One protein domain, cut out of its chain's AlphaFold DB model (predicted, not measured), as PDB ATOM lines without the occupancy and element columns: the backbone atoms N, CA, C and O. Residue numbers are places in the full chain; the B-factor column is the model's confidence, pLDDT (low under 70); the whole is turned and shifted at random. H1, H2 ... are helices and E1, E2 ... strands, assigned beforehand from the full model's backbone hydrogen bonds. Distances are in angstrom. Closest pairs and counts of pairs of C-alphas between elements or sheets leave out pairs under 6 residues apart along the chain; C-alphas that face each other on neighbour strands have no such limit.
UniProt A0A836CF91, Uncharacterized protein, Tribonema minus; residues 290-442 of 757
ATOM      1  N   PHE A 290     131.132 152.714 170.170       92.50
ATOM      2  CA  PHE A 290     131.957 151.859 169.324       92.50
ATOM      3  C   PHE A 290     131.209 151.373 168.067       92.50
ATOM      4  O   PHE A 290     131.857 150.990 167.102       92.50
ATOM      5  N   ALA A 291     129.870 151.451 168.017       92.06
ATOM      6  CA  ALA A 291     129.108 151.156 166.794       92.06
ATOM      7  C   ALA A 291     129.407 152.141 165.648       92.06
ATOM      8  O   ALA A 291     129.362 151.752 164.487       92.06
ATOM      9  N   ALA A 292     129.750 153.391 165.977       91.81
ATOM     10  CA  ALA A 292     130.149 154.427 165.022       91.81
ATOM     11  C   ALA A 292     131.683 154.576 164.903       91.81
ATOM     12  O   ALA A 292     132.183 155.637 164.528       91.81
ATOM     13  N   PHE A 293     132.457 153.546 165.268       91.38
ATOM     14  CA  PHE A 293     133.911 153.591 165.134       91.38
ATOM     15  C   PHE A 293     134.325 153.579 163.653       91.38
ATOM     16  O   PHE A 293     133.823 152.781 162.866       91.38
ATOM     17  N   ALA A 294     135.249 154.472 163.281       89.44
ATOM     18  CA  ALA A 294     135.573 154.773 161.882       89.44
ATOM     19  C   ALA A 294     136.134 153.586 161.077       89.44
ATOM     20  O   ALA A 294     135.979 153.551 159.859       89.44
ATOM     21  N   ASP A 295     136.769 152.616 161.740       88.88
ATOM     22  CA  ASP A 295     137.151 151.344 161.124       88.88
ATOM     23  C   ASP A 295     136.078 150.288 161.429       88.88
ATOM     24  O   ASP A 295     136.101 149.614 162.467       88.88
ATOM     25  N   SER A 296     135.121 150.163 160.509       89.25
ATOM     26  CA  SER A 296     133.976 149.256 160.626       89.25
ATOM     27  C   SER A 296     134.379 147.780 160.711       89.25
ATOM     28  O   SER A 296     133.649 147.001 161.328       89.25
ATOM     29  N   SER A 297     135.559 147.392 160.203       89.38
ATOM     30  CA  SER A 297     136.069 146.020 160.355       89.38
ATOM     31  C   SER A 297     136.159 145.634 161.834       89.38
ATOM     32  O   SER A 297     135.729 144.550 162.228       89.38
ATOM     33  N   LYS A 298     136.600 146.564 162.692       91.38
ATOM     34  CA  LYS A 298     136.794 146.323 164.132       91.38
ATOM     35  C   LYS A 298     135.481 146.272 164.906       91.38
ATOM     36  O   LYS A 298     135.451 145.710 165.998       91.38
ATOM     37  N   VAL A 299     134.404 146.814 164.334       92.44
ATOM     38  CA  VAL A 299     133.037 146.710 164.865       92.44
ATOM     39  C   VAL A 299     132.441 145.335 164.554       92.44
ATOM     40  O   VAL A 299     131.825 144.736 165.430       92.44
ATOM     41  N   VAL A 300     132.694 144.794 163.356       92.38
ATOM     42  CA  VAL A 300     132.307 143.417 162.977       92.38
ATOM     43  C   VAL A 300     133.068 142.366 163.799       92.38
ATOM     44  O   VAL A 300     132.523 141.316 164.114       92.38
ATOM     45  N   CYS A 301     134.295 142.669 164.233       94.00
ATOM     46  CA  CYS A 301     135.121 141.806 165.088       94.00
ATOM     47  C   CYS A 301     134.616 141.603 166.535       94.00
ATOM     48  O   CYS A 301     135.316 140.980 167.337       94.00
ATOM     49  N   TRP A 302     133.472 142.172 166.928       94.62
ATOM     50  CA  TRP A 302     132.948 142.102 168.298       94.62
ATOM     51  C   TRP A 302     132.518 140.669 168.656       94.62
ATOM     52  O   TRP A 302     131.603 140.130 168.042       94.62
ATOM     53  N   SER A 303     133.158 140.045 169.653       95.00
ATOM     54  CA  SER A 303     132.862 138.651 170.039       95.00
ATOM     55  C   SER A 303     131.549 138.536 170.832       95.00
ATOM     56  O   SER A 303     131.237 139.395 171.664       95.00
ATOM     57  N   ASP A 304     130.817 137.433 170.649       92.00
ATOM     58  CA  ASP A 304     129.593 137.094 171.400       92.00
ATOM     59  C   ASP A 304     129.833 136.903 172.911       92.00
ATOM     60  O   ASP A 304     128.896 136.888 173.709       92.00
ATOM     61  N   LYS A 305     131.099 136.820 173.342       93.12
ATOM     62  CA  LYS A 305     131.500 136.803 174.762       93.12
ATOM     63  C   LYS A 305     131.219 138.117 175.503       93.12
ATOM     64  O   LYS A 305     131.393 138.181 176.720       93.12
ATOM     65  N   ASN A 306     130.817 139.174 174.798       93.44
ATOM     66  CA  ASN A 306     130.477 140.465 175.388       93.44
ATOM     67  C   ASN A 306     128.985 140.556 175.736       93.44
ATOM     68  O   ASN A 306     128.126 140.482 174.864       93.44
ATOM     69  N   THR A 307     128.670 140.853 176.997       93.81
ATOM     70  CA  THR A 307     127.288 141.128 177.448       93.81
ATOM     71  C   THR A 307     126.748 142.493 177.008       93.81
ATOM     72  O   THR A 307     125.559 142.766 177.161       93.81
ATOM     73  N   LEU A 308     127.610 143.365 176.475       92.81
ATOM     74  CA  LEU A 308     127.260 144.683 175.945       92.81
ATOM     75  C   LEU A 308     127.370 144.680 174.419       92.81
ATOM     76  O   LEU A 308     128.256 144.035 173.857       92.81
ATOM     77  N   ARG A 309     126.513 145.455 173.756       91.69
ATOM     78  CA  ARG A 309     126.567 145.708 172.307       91.69
ATOM     79  C   ARG A 309     127.447 146.931 171.988       91.69
ATOM     80  O   ARG A 309     127.542 147.826 172.833       91.69
ATOM     81  N   PRO A 310     128.024 147.047 170.772       92.88
ATOM     82  CA  PRO A 310     128.907 148.160 170.392       92.88
ATOM     83  C   PRO A 310     128.346 149.570 170.649       92.88
ATOM     84  O   PRO A 310     129.093 150.469 171.036       92.88
ATOM     85  N   TYR A 311     127.032 149.774 170.490       91.75
ATOM     86  CA  TYR A 311     126.393 151.077 170.720       91.75
ATOM     87  C   TYR A 311     126.259 151.450 172.210       91.75
ATOM     88  O   TYR A 311     126.090 152.619 172.535       91.75
ATOM     89  N   GLN A 312     126.374 150.482 173.128       91.25
ATOM     90  CA  GLN A 312     126.255 150.677 174.583       91.25
ATOM     91  C   GLN A 312     127.600 151.006 175.258       91.25
ATOM     92  O   GLN A 312     127.701 151.060 176.490       91.25
ATOM     93  N   VAL A 313     128.672 151.179 174.477       92.69
ATOM     94  CA  VAL A 313     130.009 151.472 174.997       92.69
ATOM     95  C   VAL A 313     130.658 152.586 174.191       92.69
ATOM     96  O   VAL A 313     130.761 152.497 172.974       92.69
ATOM     97  N   ALA A 314     131.123 153.634 174.873       92.06
ATOM     98  CA  ALA A 314     131.884 154.702 174.236       92.06
ATOM     99  C   ALA A 314     133.210 154.173 173.666       92.06
ATOM    100  O   ALA A 314     133.901 153.390 174.322       92.06
ATOM    101  N   SER A 315     133.607 154.643 172.484       88.88
ATOM    102  CA  SER A 315     134.857 154.230 171.824       88.88
ATOM    103  C   SER A 315     136.104 154.500 172.683       88.88
ATOM    104  O   SER A 315     137.007 153.671 172.764       88.88
ATOM    105  N   SER A 316     136.114 155.602 173.438       87.62
ATOM    106  CA  SER A 316     137.204 155.964 174.358       87.62
ATOM    107  C   SER A 316     137.244 155.161 175.677       87.62
ATOM    108  O   SER A 316     138.059 155.452 176.554       87.62
ATOM    109  N   SER A 317     136.362 154.172 175.867       89.62
ATOM    110  CA  SER A 317     136.121 153.575 177.186       89.62
ATOM    111  C   SER A 317     137.287 152.745 177.742       89.62
ATOM    112  O   SER A 317     138.021 152.057 177.030       89.62
ATOM    113  N   GLY A 318     137.391 152.746 179.075       90.88
ATOM    114  CA  GLY A 318     138.233 151.831 179.847       90.88
ATOM    115  C   GLY A 318     137.716 150.389 179.923       90.88
ATOM    116  O   GLY A 318     138.474 149.522 180.356       90.88
ATOM    117  N   LYS A 319     136.462 150.113 179.519       91.94
ATOM    118  CA  LYS A 319     135.891 148.754 179.537       91.94
ATOM    119  C   LYS A 319     136.708 147.813 178.645       91.94
ATOM    120  O   LYS A 319     137.012 148.150 177.501       91.94
ATOM    121  N   VAL A 320     137.038 146.639 179.182       94.81
ATOM    122  CA  VAL A 320     137.663 145.532 178.448       94.81
ATOM    123  C   VAL A 320     136.582 144.802 177.656       94.81
ATOM    124  O   VAL A 320     135.573 144.408 178.233       94.81
ATOM    125  N   ILE A 321     136.810 144.636 176.356       96.00
ATOM    126  CA  ILE A 321     135.906 143.998 175.393       96.00
ATOM    127  C   ILE A 321     136.659 142.860 174.692       96.00
ATOM    128  O   ILE A 321     137.869 142.965 174.470       96.00
ATOM    129  N   TRP A 322     135.952 141.774 174.378       96.88
ATOM    130  CA  TRP A 322     136.452 140.643 173.595       96.88
ATOM    131  C   TRP A 322     136.275 140.872 172.093       96.88
ATOM    132  O   TRP A 322     135.219 141.314 171.642       96.88
ATOM    133  N   PHE A 323     137.291 140.513 171.320       96.00
ATOM    134  CA  PHE A 323     137.324 140.644 169.870       96.00
ATOM    135  C   PHE A 323     137.889 139.383 169.227       96.00
ATOM    136  O   PHE A 323     138.857 138.820 169.736       96.00
ATOM    137  N   THR A 324     137.346 139.005 168.075       95.88
ATOM    138  CA  THR A 324     137.957 138.028 167.165       95.88
ATOM    139  C   THR A 324     138.779 138.797 166.135       95.88
ATOM    140  O   THR A 324     138.275 139.731 165.521       95.88
ATOM    141  N   CYS A 325     140.059 138.470 165.966       94.62
ATOM    142  CA  CYS A 325     140.923 139.193 165.032       94.62
ATOM    143  C   CYS A 325     140.552 138.908 163.565       94.62
ATOM    144  O   CYS A 325     140.557 137.752 163.151       94.62
ATOM    145  N   ASP A 326     140.337 139.965 162.781       92.06
ATOM    146  CA  ASP A 326     140.134 139.928 161.324       92.06
ATOM    147  C   ASP A 326     141.413 139.688 160.504       92.06
ATOM    148  O   ASP A 326     141.342 139.352 159.326       92.06
ATOM    149  N   GLY A 327     142.590 139.854 161.109       88.00
ATOM    150  CA  GLY A 327     143.849 139.450 160.490       88.00
ATOM    151  C   GLY A 327     144.038 137.930 160.518       88.00
ATOM    152  O   GLY A 327     143.545 137.261 161.424       88.00
ATOM    153  N   GLU A 328     144.864 137.418 159.599       86.31
ATOM    154  CA  GLU A 328     145.199 135.997 159.339       86.31
ATOM    155  C   GLU A 328     145.476 135.103 160.566       86.31
ATOM    156  O   GLU A 328     145.468 133.879 160.462       86.31
ATOM    157  N   CYS A 329     145.717 135.678 161.747       91.31
ATOM    158  CA  CYS A 329     145.821 134.908 162.978       91.31
ATOM    159  C   CYS A 329     144.485 134.303 163.449       91.31
ATOM    160  O   CYS A 329     144.526 133.303 164.158       91.31
ATOM    161  N   GLY A 330     143.329 134.920 163.164       91.12
ATOM    162  CA  GLY A 330     142.004 134.472 163.630       91.12
ATOM    163  C   GLY A 330     141.798 134.393 165.156       91.12
ATOM    164  O   GLY A 330     140.800 133.845 165.609       91.12
ATOM    165  N   HIS A 331     142.731 134.893 165.977       94.00
ATOM    166  CA  HIS A 331     142.681 134.718 167.434       94.00
ATOM    167  C   HIS A 331     141.629 135.612 168.097       94.00
ATOM    168  O   HIS A 331     141.558 136.811 167.814       94.00
ATOM    169  N   GLU A 332     140.926 135.068 169.088       95.19
ATOM    170  CA  GLU A 332     140.209 135.875 170.073       95.19
ATOM    171  C   GLU A 332     141.166 136.508 171.095       95.19
ATOM    172  O   GLU A 332     142.077 135.863 171.623       95.19
ATOM    173  N   PHE A 333     140.935 137.777 171.419       95.62
ATOM    174  CA  PHE A 333     141.666 138.530 172.437       95.62
ATOM    175  C   PHE A 333     140.729 139.479 173.189       95.62
ATOM    176  O   PHE A 333     139.634 139.782 172.724       95.62
ATOM    177  N   SER A 334     141.162 139.986 174.344       95.25
ATOM    178  CA  SER A 334     140.444 141.044 175.061       95.25
ATOM    179  C   SER A 334     141.317 142.274 175.295       95.25
ATOM    180  O   SER A 334     142.512 142.179 175.586       95.25
ATOM    181  N   ALA A 335     140.722 143.459 175.138       94.81
ATOM    182  CA  ALA A 335     141.416 144.735 175.267       94.81
ATOM    183  C   ALA A 335     140.475 145.866 175.729       94.81
ATOM    184  O   ALA A 335     139.296 145.866 175.382       94.81
ATOM    185  N   PRO A 336     140.977 146.865 176.483       94.88
ATOM    186  CA  PRO A 336     140.258 148.117 176.706       94.88
ATOM    187  C   PRO A 336     140.012 148.877 175.395       94.88
ATOM    188  O   PRO A 336     140.963 149.063 174.627       94.88
ATOM    189  N   LEU A 337     138.795 149.386 175.168       92.88
ATOM    190  CA  LEU A 337     138.444 150.071 173.909       92.88
ATOM    191  C   LEU A 337     139.345 151.269 173.580       92.88
ATOM    192  O   LEU A 337     139.760 151.407 172.431       92.88
ATOM    193  N   TYR A 338     139.777 152.055 174.576       91.38
ATOM    194  CA  TYR A 338     140.721 153.161 174.344       91.38
ATOM    195  C   TYR A 338     142.036 152.728 173.667       91.38
ATOM    196  O   TYR A 338     142.721 153.560 173.075       91.38
ATOM    197  N   ARG A 339     142.429 151.447 173.757       92.88
ATOM    198  CA  ARG A 339     143.601 150.913 173.041       92.88
ATOM    199  C   ARG A 339     143.282 150.631 171.580       92.88
ATOM    200  O   ARG A 339     144.096 150.980 170.730       92.88
ATOM    201  N   ILE A 340     142.098 150.083 171.306       93.25
ATOM    202  CA  ILE A 340     141.581 149.852 169.953       93.25
ATOM    203  C   ILE A 340     141.503 151.182 169.198       93.25
ATOM    204  O   ILE A 340     142.127 151.335 168.151       93.25
ATOM    205  N   SER A 341     140.853 152.191 169.787       89.69
ATOM    206  CA  SER A 341     140.750 153.535 169.200       89.69
ATOM    207  C   SER A 341     142.079 154.306 169.155       89.69
ATOM    208  O   SER A 341     142.182 155.288 168.430       89.69
ATOM    209  N   ALA A 342     143.117 153.841 169.861       91.19
ATOM    210  CA  ALA A 342     144.500 154.312 169.724       91.19
ATOM    211  C   ALA A 342     145.341 153.457 168.746       91.19
ATOM    212  O   ALA A 342     146.572 153.434 168.844       91.19
ATOM    213  N   GLY A 343     144.694 152.713 167.838       91.12
ATOM    214  CA  GLY A 343     145.334 151.916 166.785       91.12
ATOM    215  C   GLY A 343     145.999 150.617 167.259       91.12
ATOM    216  O   GLY A 343     146.747 149.998 166.504       91.12
ATOM    217  N   ARG A 344     145.774 150.185 168.506       93.38
ATOM    218  CA  ARG A 344     146.365 148.956 169.066       93.38
ATOM    219  C   ARG A 344     145.346 147.826 169.026       93.38
ATOM    220  O   ARG A 344     144.615 147.617 169.988       93.38
ATOM    221  N   TRP A 345     145.330 147.132 167.890       93.44
ATOM    222  CA  TRP A 345     144.472 145.981 167.612       93.44
ATOM    223  C   TRP A 345     145.011 144.681 168.257       93.44
ATOM    224  O   TRP A 345     145.367 144.666 169.435       93.44
ATOM    225  N   CYS A 346     145.073 143.582 167.502       94.44
ATOM    226  CA  CYS A 346     145.356 142.246 168.015       94.44
ATOM    227  C   CYS A 346     146.788 142.069 168.589       94.44
ATOM    228  O   CYS A 346     147.780 142.304 167.885       94.44
ATOM    229  N   PRO A 347     146.931 141.565 169.834       93.12
ATOM    230  CA  PRO A 347     148.228 141.329 170.475       93.12
ATOM    231  C   PRO A 347     149.013 140.160 169.859       93.12
ATOM    232  O   PRO A 347     150.246 140.189 169.888       93.12
ATOM    233  N   TYR A 348     148.339 139.168 169.264       94.12
ATOM    234  CA  TYR A 348     148.974 138.048 168.555       94.12
ATOM    235  C   TYR A 348     149.572 138.498 167.213       94.12
ATOM    236  O   TYR A 348     150.723 138.187 166.898       94.12
ATOM    237  N   CYS A 349     148.855 139.327 166.442       92.19
ATOM    238  CA  CYS A 349     149.411 139.982 165.251       92.19
ATOM    239  C   CYS A 349     150.616 140.865 165.613       92.19
ATOM    240  O   CYS A 349     151.661 140.774 164.965       92.19
ATOM    241  N   ALA A 350     150.524 141.632 166.703       89.75
ATOM    242  CA  ALA A 350     151.619 142.455 167.219       89.75
ATOM    243  C   ALA A 350     152.779 141.660 167.867       89.75
ATOM    244  O   ALA A 350     153.734 142.273 168.349       89.75
ATOM    245  N   GLY A 351     152.711 140.322 167.930       87.25
ATOM    246  CA  GLY A 351     153.752 139.472 168.526       87.25
ATOM    247  C   GLY A 351     153.989 139.726 170.022       87.25
ATOM    248  O   GLY A 351     155.097 139.521 170.510       87.25
ATOM    249  N   GLN A 352     152.978 140.233 170.737       87.81
ATOM    250  CA  GLN A 352     153.028 140.500 172.181       87.81
ATOM    251  C   GLN A 352     152.438 139.350 173.009       87.81
ATOM    252  O   GLN A 352     152.713 139.253 174.202       87.81
ATOM    253  N   GLN A 353     151.632 138.492 172.380       91.19
ATOM    254  CA  GLN A 353     151.068 137.271 172.951       91.19
ATOM    255  C   GLN A 353     151.217 136.114 171.960       91.19
ATOM    256  O   GLN A 353     151.288 136.332 170.750       91.19
ATOM    257  N   LEU A 354     151.250 134.898 172.500       94.62
ATOM    258  CA  LEU A 354     151.188 133.629 171.783       94.62
ATOM    259  C   LEU A 354     150.087 132.788 172.436       94.62
ATOM    260  O   LEU A 354     149.877 132.911 173.644       94.62
ATOM    261  N   CYS A 355     149.377 131.971 171.663       93.00
ATOM    262  CA  CYS A 355     148.415 131.016 172.213       93.00
ATOM    263  C   CYS A 355     149.114 129.754 172.747       93.00
ATOM    264  O   CYS A 355     150.274 129.480 172.430       93.00
ATOM    265  N   GLU A 356     148.388 128.979 173.553       90.00
ATOM    266  CA  GLU A 356     148.872 127.712 174.118       90.00
ATOM    267  C   GLU A 356     148.748 126.532 173.138       90.00
ATOM    268  O   GLU A 356     149.386 125.499 173.338       90.00
ATOM    269  N   ASP A 357     147.982 126.690 172.054       91.94
ATOM    270  CA  ASP A 357     147.859 125.684 171.001       91.94
ATOM    271  C   ASP A 357     149.212 125.445 170.306       91.94
ATOM    272  O   ASP A 357     149.830 126.350 169.733       91.94
ATOM    273  N   ALA A 358     149.661 124.189 170.345       89.56
ATOM    274  CA  ALA A 358     150.891 123.722 169.720       89.56
ATOM    275  C   ALA A 358     150.793 123.627 168.184       89.56
ATOM    276  O   ALA A 358     151.821 123.719 167.506       89.56
ATOM    277  N   THR A 359     149.589 123.504 167.619       92.69
ATOM    278  CA  THR A 359     149.371 123.383 166.167       92.69
ATOM    279  C   THR A 359     149.347 124.736 165.448       92.69
ATOM    280  O   THR A 359     149.774 124.811 164.299       92.69
ATOM    281  N   CYS A 360     148.976 125.825 166.134       94.50
ATOM    282  CA  CYS A 360     148.917 127.180 165.584       94.50
ATOM    283  C   CYS A 360     150.232 127.632 164.921       94.50
ATOM    284  O   CYS A 360     151.194 128.039 165.585       94.50
ATOM    285  N   THR A 361     150.251 127.638 163.589       93.94
ATOM    286  CA  THR A 361     151.390 128.054 162.758       93.94
ATOM    287  C   THR A 361     151.717 129.544 162.906       93.94
ATOM    288  O   THR A 361     152.891 129.921 162.928       93.94
ATOM    289  N   TRP A 362     150.698 130.393 163.090       93.94
ATOM    290  CA  TRP A 362     150.861 131.835 163.311       93.94
ATOM    291  C   TRP A 362     151.623 132.151 164.603       93.94
ATOM    292  O   TRP A 362     152.510 133.006 164.624       93.94
ATOM    293  N   CYS A 363     151.300 131.449 165.693       94.50
ATOM    294  CA  CYS A 363     152.016 131.608 166.955       94.50
ATOM    295  C   CYS A 363     153.357 130.866 166.954       94.50
ATOM    296  O   CYS A 363     154.303 131.353 167.570       94.50
ATOM    297  N   PHE A 364     153.498 129.759 166.215       94.75
ATOM    298  CA  PHE A 364     154.801 129.120 166.022       94.75
ATOM    299  C   PHE A 364     155.819 130.075 165.385       94.75
ATOM    300  O   PHE A 364     156.852 130.336 166.000       94.75
ATOM    301  N   SER A 365     155.503 130.660 164.221       93.25
ATOM    302  CA  SER A 365     156.410 131.551 163.470       93.25
ATOM    303  C   SER A 365     156.781 132.844 164.211       93.25
ATOM    304  O   SER A 365     157.779 133.487 163.893       93.25
ATOM    305  N   ARG A 366     155.998 133.217 165.230       93.94
ATOM    306  CA  ARG A 366     156.239 134.364 166.121       93.94
ATOM    307  C   ARG A 366     156.906 133.985 167.449       93.94
ATOM    308  O   ARG A 366     157.216 134.876 168.242       93.94
ATOM    309  N   SER A 367     157.143 132.698 167.700       95.50
ATOM    310  CA  SER A 367     157.815 132.180 168.897       95.50
ATOM    311  C   SER A 367     159.324 132.011 168.699       95.50
ATOM    312  O   SER A 367     159.811 131.923 167.574       95.50
ATOM    313  N   PHE A 368     160.083 131.911 169.792       95.25
ATOM    314  CA  PHE A 368     161.519 131.627 169.729       95.25
ATOM    315  C   PHE A 368     161.821 130.235 169.151       95.25
ATOM    316  O   PHE A 368     162.876 130.044 168.561       95.25
ATOM    317  N   ALA A 369     160.878 129.287 169.226       94.94
ATOM    318  CA  ALA A 369     161.024 127.966 168.607       94.94
ATOM    319  C   ALA A 369     161.087 127.990 167.064       94.94
ATOM    320  O   ALA A 369     161.446 126.978 166.471       94.94
ATOM    321  N   ALA A 370     160.751 129.117 166.423       94.56
ATOM    322  CA  ALA A 370     160.911 129.335 164.984       94.56
ATOM    323  C   ALA A 370     162.104 130.253 164.640       94.56
ATOM    324  O   ALA A 370     162.194 130.763 163.523       94.56
ATOM    325  N   PHE A 371     163.018 130.505 165.586       94.69
ATOM    326  CA  PHE A 371     164.233 131.271 165.310       94.69
ATOM    327  C   PHE A 371     165.182 130.469 164.409       94.69
ATOM    328  O   PHE A 371     165.455 129.299 164.658       94.69
ATOM    329  N   THR A 372     165.680 131.111 163.352       92.25
ATOM    330  CA  THR A 372     166.449 130.468 162.273       92.25
ATOM    331  C   THR A 372     167.890 130.119 162.645       92.25
ATOM    332  O   THR A 372     168.525 129.322 161.962       92.25
ATOM    333  N   ASP A 373     168.416 130.704 163.719       91.88
ATOM    334  CA  ASP A 373     169.761 130.447 164.226       91.88
ATOM    335  C   ASP A 373     169.721 129.269 165.215       91.88
ATOM    336  O   ASP A 373     169.478 129.431 166.415       91.88
ATOM    337  N   GLY A 374     169.883 128.059 164.668       89.25
ATOM    338  CA  GLY A 374     169.761 126.800 165.408       89.25
ATOM    339  C   GLY A 374     170.792 126.631 166.529       89.25
ATOM    340  O   GLY A 374     170.453 126.084 167.575       89.25
ATOM    341  N   GLU A 375     172.005 127.163 166.351       89.12
ATOM    342  CA  GLU A 375     173.057 127.211 167.379       89.12
ATOM    343  C   GLU A 375     172.544 127.975 168.615       89.12
ATOM    344  O   GLU A 375     172.378 127.407 169.701       89.12
ATOM    345  N   LYS A 376     172.120 129.233 168.424       91.62
ATOM    346  CA  LYS A 376     171.599 130.094 169.505       91.62
ATOM    347  C   LYS A 376     170.268 129.619 170.088       91.62
ATOM    348  O   LYS A 376     169.968 129.942 171.239       91.62
ATOM    349  N   LEU A 377     169.465 128.876 169.324       93.12
ATOM    350  CA  LEU A 377     168.249 128.222 169.817       93.12
ATOM    351  C   LEU A 377     168.570 126.996 170.689       93.12
ATOM    352  O   LEU A 377     167.926 126.812 171.722       93.12
ATOM    353  N   SER A 378     169.582 126.197 170.327       91.62
ATOM    354  CA  SER A 378     170.024 125.040 171.125       91.62
ATOM    355  C   SER A 378     170.585 125.445 172.495       91.62
ATOM    356  O   SER A 378     170.379 124.746 173.481       91.62
ATOM    357  N   CYS A 379     171.171 126.641 172.582       93.75
ATOM    358  CA  CYS A 379     171.689 127.260 173.805       93.75
ATOM    359  C   CYS A 379     170.625 127.689 174.838       93.75
ATOM    360  O   CYS A 379     170.953 128.393 175.797       93.75
ATOM    361  N   TRP A 380     169.342 127.363 174.650       95.31
ATOM    362  CA  TRP A 380     168.283 127.733 175.592       95.31
ATOM    363  C   TRP A 380     168.404 126.952 176.904       95.31
ATOM    364  O   TRP A 380     168.115 125.758 176.959       95.31
ATOM    365  N   SER A 381     168.781 127.644 177.982       95.69
ATOM    366  CA  SER A 381     169.043 126.999 179.270       95.69
ATOM    367  C   SER A 381     167.814 126.298 179.852       95.69
ATOM    368  O   SER A 381     166.696 126.830 179.830       95.69
ATOM    369  N   THR A 382     168.049 125.148 180.486       94.19
ATOM    370  CA  THR A 382     167.035 124.399 181.252       94.19
ATOM    371  C   THR A 382     166.505 125.169 182.470       94.19
ATOM    372  O   THR A 382     165.428 124.858 182.973       94.19
ATOM    373  N   ARG A 383     167.207 126.225 182.913       95.25
ATOM    374  CA  ARG A 383     166.780 127.118 184.006       95.25
ATOM    375  C   ARG A 383     165.612 128.040 183.642       95.25
ATOM    376  O   ARG A 383     165.077 128.721 184.518       95.25
ATOM    377  N   ASN A 384     165.231 128.120 182.368       96.31
ATOM    378  CA  ASN A 384     164.102 128.939 181.938       96.31
ATOM    379  C   ASN A 384     162.768 128.222 182.233       96.31
ATOM    380  O   ASN A 384     162.553 127.124 181.724       96.31
ATOM    381  N   PRO A 385     161.818 128.843 182.961       94.44
ATOM    382  CA  PRO A 385     160.524 128.222 183.274       94.44
ATOM    383  C   PRO A 385     159.570 128.138 182.069       94.44
ATOM    384  O   PRO A 385     158.490 127.563 182.178       94.44
ATOM    385  N   LEU A 386     159.943 128.731 180.930       94.81
ATOM    386  CA  LEU A 386     159.187 128.712 179.679       94.81
ATOM    387  C   LEU A 386     160.002 128.006 178.593       94.81
ATOM    388  O   LEU A 386     161.215 128.200 178.480       94.81
ATOM    389  N   ARG A 387     159.321 127.228 177.750       93.75
ATOM    390  CA  ARG A 387     159.897 126.630 176.537       93.75
ATOM    391  C   ARG A 387     159.984 127.687 175.421       93.75
ATOM    392  O   ARG A 387     159.124 128.568 175.384       93.75
ATOM    393  N   PRO A 388     160.904 127.572 174.442       95.12
ATOM    394  CA  PRO A 388     161.010 128.508 173.312       95.12
ATOM    395  C   PRO A 388     159.689 128.802 172.575       95.12
ATOM    396  O   PRO A 388     159.449 129.932 172.157       95.12
ATOM    397  N   ARG A 389     158.785 127.815 172.471       94.50
ATOM    398  CA  ARG A 389     157.451 127.974 171.858       94.50
ATOM    399  C   ARG A 389     156.533 128.943 172.620       94.50
ATOM    400  O   ARG A 389     155.670 129.559 172.010       94.50
ATOM    401  N   GLN A 390     156.716 129.093 173.930       93.88
ATOM    402  CA  GLN A 390     155.891 129.947 174.796       93.88
ATOM    403  C   GLN A 390     156.409 131.395 174.870       93.88
ATOM    404  O   GLN A 390     155.818 132.232 175.549       93.88
ATOM    405  N   VAL A 391     157.520 131.709 174.194       95.25
ATOM    406  CA  VAL A 391     158.183 133.016 174.265       95.25
ATOM    407  C   VAL A 391     158.181 133.672 172.888       95.25
ATOM    408  O   VAL A 391     158.721 133.118 171.936       95.25
ATOM    409  N   ALA A 392     157.605 134.871 172.776       94.75
ATOM    410  CA  ALA A 392     157.617 135.636 171.529       94.75
ATOM    411  C   ALA A 392     159.051 136.006 171.109       94.75
ATOM    412  O   ALA A 392     159.833 136.495 171.926       94.75
ATOM    413  N   ILE A 393     159.387 135.827 169.829       92.88
ATOM    414  CA  ILE A 393     160.759 135.893 169.295       92.88
ATOM    415  C   ILE A 393     161.478 137.227 169.566       92.88
ATOM    416  O   ILE A 393     162.691 137.251 169.758       92.88
ATOM    417  N   ALA A 394     160.736 138.335 169.651       90.56
ATOM    418  CA  ALA A 394     161.251 139.679 169.941       90.56
ATOM    419  C   ALA A 394     161.051 140.112 171.414       90.56
ATOM    420  O   ALA A 394     161.025 141.308 171.721       90.56
ATOM    421  N   SER A 395     160.859 139.159 172.336       92.44
ATOM    422  CA  SER A 395     160.526 139.443 173.737       92.44
ATOM    423  C   SER A 395     161.563 140.331 174.434       92.44
ATOM    424  O   SER A 395     162.776 140.167 174.297       92.44
ATOM    425  N   LYS A 396     161.062 141.272 175.242       93.69
ATOM    426  CA  LYS A 396     161.871 142.168 176.085       93.69
ATOM    427  C   LYS A 396     162.217 141.550 177.449       93.69
ATOM    428  O   LYS A 396     162.891 142.190 178.255       93.69
ATOM    429  N   VAL A 397     161.758 140.324 177.707       93.31
ATOM    430  CA  VAL A 397     162.078 139.541 178.908       93.31
ATOM    431  C   VAL A 397     163.500 138.974 178.801       93.31
ATOM    432  O   VAL A 397     164.021 138.759 177.703       93.31
ATOM    433  N   LYS A 398     164.142 138.784 179.957       95.88
ATOM    434  CA  LYS A 398     165.465 138.168 180.091       95.88
ATOM    435  C   LYS A 398     165.348 136.655 180.264       95.88
ATOM    436  O   LYS A 398     164.531 136.213 181.065       95.88
ATOM    437  N   PHE A 399     166.215 135.909 179.590       97.00
ATOM    438  CA  PHE A 399     166.312 134.451 179.677       97.00
ATOM    439  C   PHE A 399     167.768 134.015 179.854       97.00
ATOM    440  O   PHE A 399     168.692 134.763 179.510       97.00
ATOM    441  N   TRP A 400     167.952 132.827 180.425       97.00
ATOM    442  CA  TRP A 400     169.242 132.165 180.584       97.00
ATOM    443  C   TRP A 400     169.640 131.442 179.297       97.00
ATOM    444  O   TRP A 400     168.810 130.791 178.662       97.00
ATOM    445  N   PHE A 401     170.918 131.512 178.954       95.56
ATOM    446  CA  PHE A 401     171.512 130.807 177.829       95.56
ATOM    447  C   PHE A 401     172.819 130.148 178.267       95.56
ATOM    448  O   PHE A 401     173.607 130.757 178.990       95.56
ATOM    449  N   GLU A 402     173.043 128.923 177.813       94.56
ATOM    450  CA  GLU A 402     174.267 128.144 178.019       94.56
ATOM    451  C   GLU A 402     175.042 128.188 176.695       94.56
ATOM    452  O   GLU A 402     174.561 127.676 175.691       94.56
ATOM    453  N   CYS A 403     176.178 128.895 176.634       92.75
ATOM    454  CA  CYS A 403     176.827 129.174 175.348       92.75
ATOM    455  C   CYS A 403     177.603 127.962 174.803       92.75
ATOM    456  O   CYS A 403     178.724 127.697 175.242       92.75
ATOM    457  N   ASP A 404     177.049 127.323 173.773       82.88
ATOM    458  CA  ASP A 404     177.681 126.303 172.919       82.88
ATOM    459  C   ASP A 404     179.098 126.661 172.432       82.88
ATOM    460  O   ASP A 404     179.997 125.822 172.367       82.88
ATOM    461  N   GLY A 405     179.294 127.926 172.068       71.62
ATOM    462  CA  GLY A 405     180.454 128.393 171.341       71.62
ATOM    463  C   GLY A 405     181.752 128.414 172.146       71.62
ATOM    464  O   GLY A 405     181.799 128.273 173.367       71.62
ATOM    465  N   ARG A 406     182.824 128.714 171.403       74.69
ATOM    466  CA  ARG A 406     184.262 128.713 171.763       74.69
ATOM    467  C   ARG A 406     184.679 129.271 173.138       74.69
ATOM    468  O   ARG A 406     185.812 129.036 173.538       74.69
ATOM    469  N   CYS A 407     183.811 129.976 173.863       86.94
ATOM    470  CA  CYS A 407     184.034 130.343 175.263       86.94
ATOM    471  C   CYS A 407     183.925 129.177 176.264       86.94
ATOM    472  O   CYS A 407     184.260 129.378 177.428       86.94
ATOM    473  N   GLY A 408     183.461 127.994 175.846       82.88
ATOM    474  CA  GLY A 408     183.426 126.793 176.684       82.88
ATOM    475  C   GLY A 408     182.265 126.770 177.680       82.88
ATOM    476  O   GLY A 408     182.498 126.692 178.881       82.88
ATOM    477  N   GLY A 409     181.021 126.861 177.196       88.44
ATOM    478  CA  GLY A 409     179.832 126.596 178.016       88.44
ATOM    479  C   GLY A 409     179.397 127.723 178.957       88.44
ATOM    480  O   GLY A 409     178.618 127.472 179.870       88.44
ATOM    481  N   HIS A 410     179.882 128.959 178.784       92.56
ATOM    482  CA  HIS A 410     179.541 130.049 179.706       92.56
ATOM    483  C   HIS A 410     178.032 130.338 179.745       92.56
ATOM    484  O   HIS A 410     177.420 130.672 178.728       92.56
ATOM    485  N   GLU A 411     177.467 130.312 180.951       94.06
ATOM    486  CA  GLU A 411     176.088 130.713 181.221       94.06
ATOM    487  C   GLU A 411     175.945 132.240 181.225       94.06
ATOM    488  O   GLU A 411     176.706 132.948 181.889       94.06
ATOM    489  N   PHE A 412     174.941 132.775 180.532       95.00
ATOM    490  CA  PHE A 412     174.646 134.210 180.532       95.00
ATOM    491  C   PHE A 412     173.145 134.502 180.508       95.00
ATOM    492  O   PHE A 412     172.326 133.674 180.120       95.00
ATOM    493  N   VAL A 413     172.780 135.722 180.905       95.75
ATOM    494  CA  VAL A 413     171.397 136.213 180.859       95.75
ATOM    495  C   VAL A 413     171.292 137.334 179.832       95.75
ATOM    496  O   VAL A 413     171.911 138.385 180.002       95.75
ATOM    497  N   SER A 414     170.466 137.152 178.800       95.50
ATOM    498  CA  SER A 414     170.221 138.172 177.769       95.50
ATOM    499  C   SER A 414     168.730 138.448 177.576       95.50
ATOM    500  O   SER A 414     167.876 137.630 177.911       95.50
ATOM    501  N   VAL A 415     168.409 139.630 177.046       96.25
ATOM    502  CA  VAL A 415     167.055 139.970 176.588       96.25
ATOM    503  C   VAL A 415     166.840 139.322 175.227       96.25
ATOM    504  O   VAL A 415     167.671 139.509 174.340       96.25
ATOM    505  N   LEU A 416     165.733 138.607 175.021       95.00
ATOM    506  CA  LEU A 416     165.581 137.804 173.803       95.00
ATOM    507  C   LEU A 416     165.641 138.640 172.512       95.00
ATOM    508  O   LEU A 416     166.386 138.300 171.599       95.00
ATOM    509  N   GLY A 417     164.969 139.793 172.466       94.00
ATOM    510  CA  GLY A 417     165.044 140.720 171.328       94.00
ATOM    511  C   GLY A 417     166.431 141.342 171.080       94.00
ATOM    512  O   GLY A 417     166.657 141.923 170.021       94.00
ATOM    513  N   ASN A 418     167.385 141.232 172.016       94.44
ATOM    514  CA  ASN A 418     168.790 141.551 171.738       94.44
ATOM    515  C   ASN A 418     169.461 140.400 170.967       94.44
ATOM    516  O   ASN A 418     170.165 140.663 169.994       94.44
ATOM    517  N   VAL A 419     169.199 139.147 171.355       93.62
ATOM    518  CA  VAL A 419     169.683 137.945 170.655       93.62
ATOM    519  C   VAL A 419     169.144 137.903 169.224       93.62
ATOM    520  O   VAL A 419     169.924 137.880 168.275       93.62
ATOM    521  N   THR A 420     167.820 137.943 169.069       93.00
ATOM    522  CA  THR A 420     167.147 137.656 167.795       93.00
ATOM    523  C   THR A 420     167.143 138.843 166.835       93.00
ATOM    524  O   THR A 420     167.385 138.664 165.648       93.00
ATOM    525  N   SER A 421     166.901 140.064 167.328       90.31
ATOM    526  CA  SER A 421     166.718 141.253 166.475       90.31
ATOM    527  C   SER A 421     167.940 142.173 166.386       90.31
ATOM    528  O   SER A 421     167.967 143.053 165.532       90.31
ATOM    529  N   LYS A 422     168.943 142.016 167.265       90.25
ATOM    530  CA  LYS A 422     170.181 142.830 167.255       90.25
ATOM    531  C   LYS A 422     171.464 142.007 167.119       90.25
ATOM    532  O   LYS A 422     172.545 142.588 167.154       90.25
ATOM    533  N   ASN A 423     171.355 140.679 167.021       88.00
ATOM    534  CA  ASN A 423     172.479 139.735 167.019       88.00
ATOM    535  C   ASN A 423     173.458 139.918 168.208       88.00
ATOM    536  O   ASN A 423     174.653 139.639 168.116       88.00
ATOM    537  N   GLN A 424     172.957 140.412 169.346       91.69
ATOM    538  CA  GLN A 424     173.719 140.605 170.581       91.69
ATOM    539  C   GLN A 424     173.645 139.324 171.420       91.69
ATOM    540  O   GLN A 424     172.749 139.147 172.249       91.69
ATOM    541  N   TRP A 425     174.586 138.420 171.138       91.88
ATOM    542  CA  TRP A 425     174.678 137.077 171.716       91.88
ATOM    543  C   TRP A 425     175.520 137.038 173.015       91.88
ATOM    544  O   TRP A 425     175.439 137.950 173.838       91.88
ATOM    545  N   CYS A 426     176.300 135.974 173.226       93.50
ATOM    546  CA  CYS A 426     177.063 135.713 174.442       93.50
ATOM    547  C   CYS A 426     178.081 136.833 174.765       93.50
ATOM    548  O   CYS A 426     178.974 137.113 173.954       93.50
ATOM    549  N   PRO A 427     178.021 137.446 175.965       92.12
ATOM    550  CA  PRO A 427     178.904 138.544 176.357       92.12
ATOM    551  C   PRO A 427     180.353 138.092 176.596       92.12
ATOM    552  O   PRO A 427     181.277 138.880 176.397       92.12
ATOM    553  N   PHE A 428     180.585 136.820 176.937       93.12
ATOM    554  CA  PHE A 428     181.928 136.236 177.046       93.12
ATOM    555  C   PHE A 428     182.560 136.011 175.659       93.12
ATOM    556  O   PHE A 428     183.747 136.281 175.455       93.12
ATOM    557  N   CYS A 429     181.758 135.619 174.659       91.12
ATOM    558  CA  CYS A 429     182.163 135.565 173.247       91.12
ATOM    559  C   CYS A 429     182.370 136.960 172.632       91.12
ATOM    560  O   CYS A 429     183.276 137.134 171.815       91.12
ATOM    561  N   ALA A 430     181.614 137.970 173.071       89.31
ATOM    562  CA  ALA A 430     181.853 139.376 172.729       89.31
ATOM    563  C   ALA A 430     183.045 139.995 173.490       89.31
ATOM    564  O   ALA A 430     183.598 140.998 173.053       89.31
ATOM    565  N   GLY A 431     183.454 139.402 174.619       87.25
ATOM    566  CA  GLY A 431     184.523 139.924 175.475       87.25
ATOM    567  C   GLY A 431     184.103 141.128 176.319       87.25
ATOM    568  O   GLY A 431     184.965 141.863 176.781       87.25
ATOM    569  N   SER A 432     182.801 141.344 176.525       88.00
ATOM    570  CA  SER A 432     182.258 142.411 177.378       88.00
ATOM    571  C   SER A 432     182.072 141.985 178.839       88.00
ATOM    572  O   SER A 432     181.976 142.843 179.720       88.00
ATOM    573  N   GLN A 433     182.063 140.674 179.109       90.62
ATOM    574  CA  GLN A 433     182.105 140.082 180.447       90.62
ATOM    575  C   GLN A 433     183.209 139.024 180.540       90.62
ATOM    576  O   GLN A 433     183.564 138.399 179.542       90.62
ATOM    577  N   LEU A 434     183.719 138.837 181.759       93.44
ATOM    578  CA  LEU A 434     184.619 137.759 182.176       93.44
ATOM    579  C   LEU A 434     183.932 136.985 183.307       93.44
ATOM    580  O   LEU A 434     183.116 137.572 184.026       93.44
ATOM    581  N   CYS A 435     184.232 135.698 183.457       91.38
ATOM    582  CA  CYS A 435     183.787 134.907 184.604       91.38
ATOM    583  C   CYS A 435     184.651 135.186 185.848       91.38
ATOM    584  O   CYS A 435     185.646 135.909 185.786       91.38
ATOM    585  N   GLU A 436     184.250 134.620 186.985       87.62
ATOM    586  CA  GLU A 436     184.991 134.734 188.250       87.62
ATOM    587  C   GLU A 436     186.093 133.668 188.394       87.62
ATOM    588  O   GLU A 436     186.981 133.816 189.233       87.62
ATOM    589  N   ASP A 437     186.076 132.628 187.551       88.38
ATOM    590  CA  ASP A 437     187.122 131.607 187.504       88.38
ATOM    591  C   ASP A 437     188.427 132.163 186.908       88.38
ATOM    592  O   ASP A 437     188.510 132.519 185.730       88.38
ATOM    593  N   ALA A 438     189.475 132.188 187.732       82.44
ATOM    594  CA  ALA A 438     190.811 132.621 187.342       82.44
ATOM    595  C   ALA A 438     191.573 131.591 186.482       82.44
ATOM    596  O   ALA A 438     192.559 131.963 185.846       82.44
ATOM    597  N   ALA A 439     191.139 130.324 186.442       87.69
ATOM    598  CA  ALA A 439     191.705 129.294 185.567       87.69
ATOM    599  C   ALA A 439     191.132 129.342 184.136       87.69
ATOM    600  O   ALA A 439     191.697 128.736 183.221       87.69
ATOM    601  N   CYS A 440     190.046 130.091 183.910       91.38
ATOM    602  CA  CYS A 440     189.399 130.203 182.611       91.38
ATOM    603  C   CYS A 440     190.273 130.962 181.597       91.38
ATOM    604  O   CYS A 440     190.236 132.192 181.489       91.38
ATOM    605  N   SER A 441     191.026 130.212 180.791       91.31
ATOM    606  CA  SER A 441     191.939 130.739 179.767       91.31
ATOM    607  C   SER A 441     191.256 131.674 178.758       91.31
ATOM    608  O   SER A 441     191.837 132.691 178.377       91.31
ATOM    609  N   TRP A 442     190.005 131.396 178.371       91.75
ATOM    610  CA  TRP A 442     189.224 132.261 177.476       91.75
ATOM    611  C   TRP A 442     188.993 133.655 178.072       91.75
ATOM    612  O   TRP A 442     189.154 134.663 177.381       91.75
TER     613      TRP A 442
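What this domain is: This is residues 290 to 442 of the 757 residues of an uncharacterized protein of Tribonema minus (UniProt A0A836CF91). With little regular structure, two small lobes, mostly loops, stand end to end as a rod: hairpin E1-E2 with H1 and H2, then hairpin E3-E4 with H4, H5 and H6; H3 is between them. The printed part has 153 residues, 50 in named elements, mixed, ordered H1 E1 E2 H2 H3 H4 E3 E4 H5 H6; both sheets are antiparallel. It is loose, radius of gyration of the C-alphas 20.9 A, spans 70 by 30 by 22 A.

Where its parts are: H1, residues 296 to 300, begins at C-alpha (133.976, 149.256, 160.626). E1 is 320 to 324, E2 332 to 336, 13.9 A long, H2 337 to 340, H3 361 to 365, H4 374 to 378, E3 398 to 402, E4 411 to 415, 13.7 A long, and H5 416 to 422, 9.4 A. H6, 427 to 430, ends at C-alpha (181.853, 139.376, 172.729).

How they stand to each other: H1 and E1 are near each other. In hairpin E1-E2, N 323 and O 333 are 2.8 A apart, within hydrogen-bond range. H4 and E3 are near each other. In hairpin E3-E4, N 401 and O 412 are within range at 2.8 A. H1, H3, H4 and H5 have every O i to N i+4 pair within range; H2 and H6 are too short for one. No helix touches another.

The domain as a whole: C-alphas 311 and 439, the farthest apart, are 70.4 A apart. Links H1 to E1, H2 to H3 and H4 to E3 are long. The printed part has no cut; no printed residue is under 70 in pLDDT.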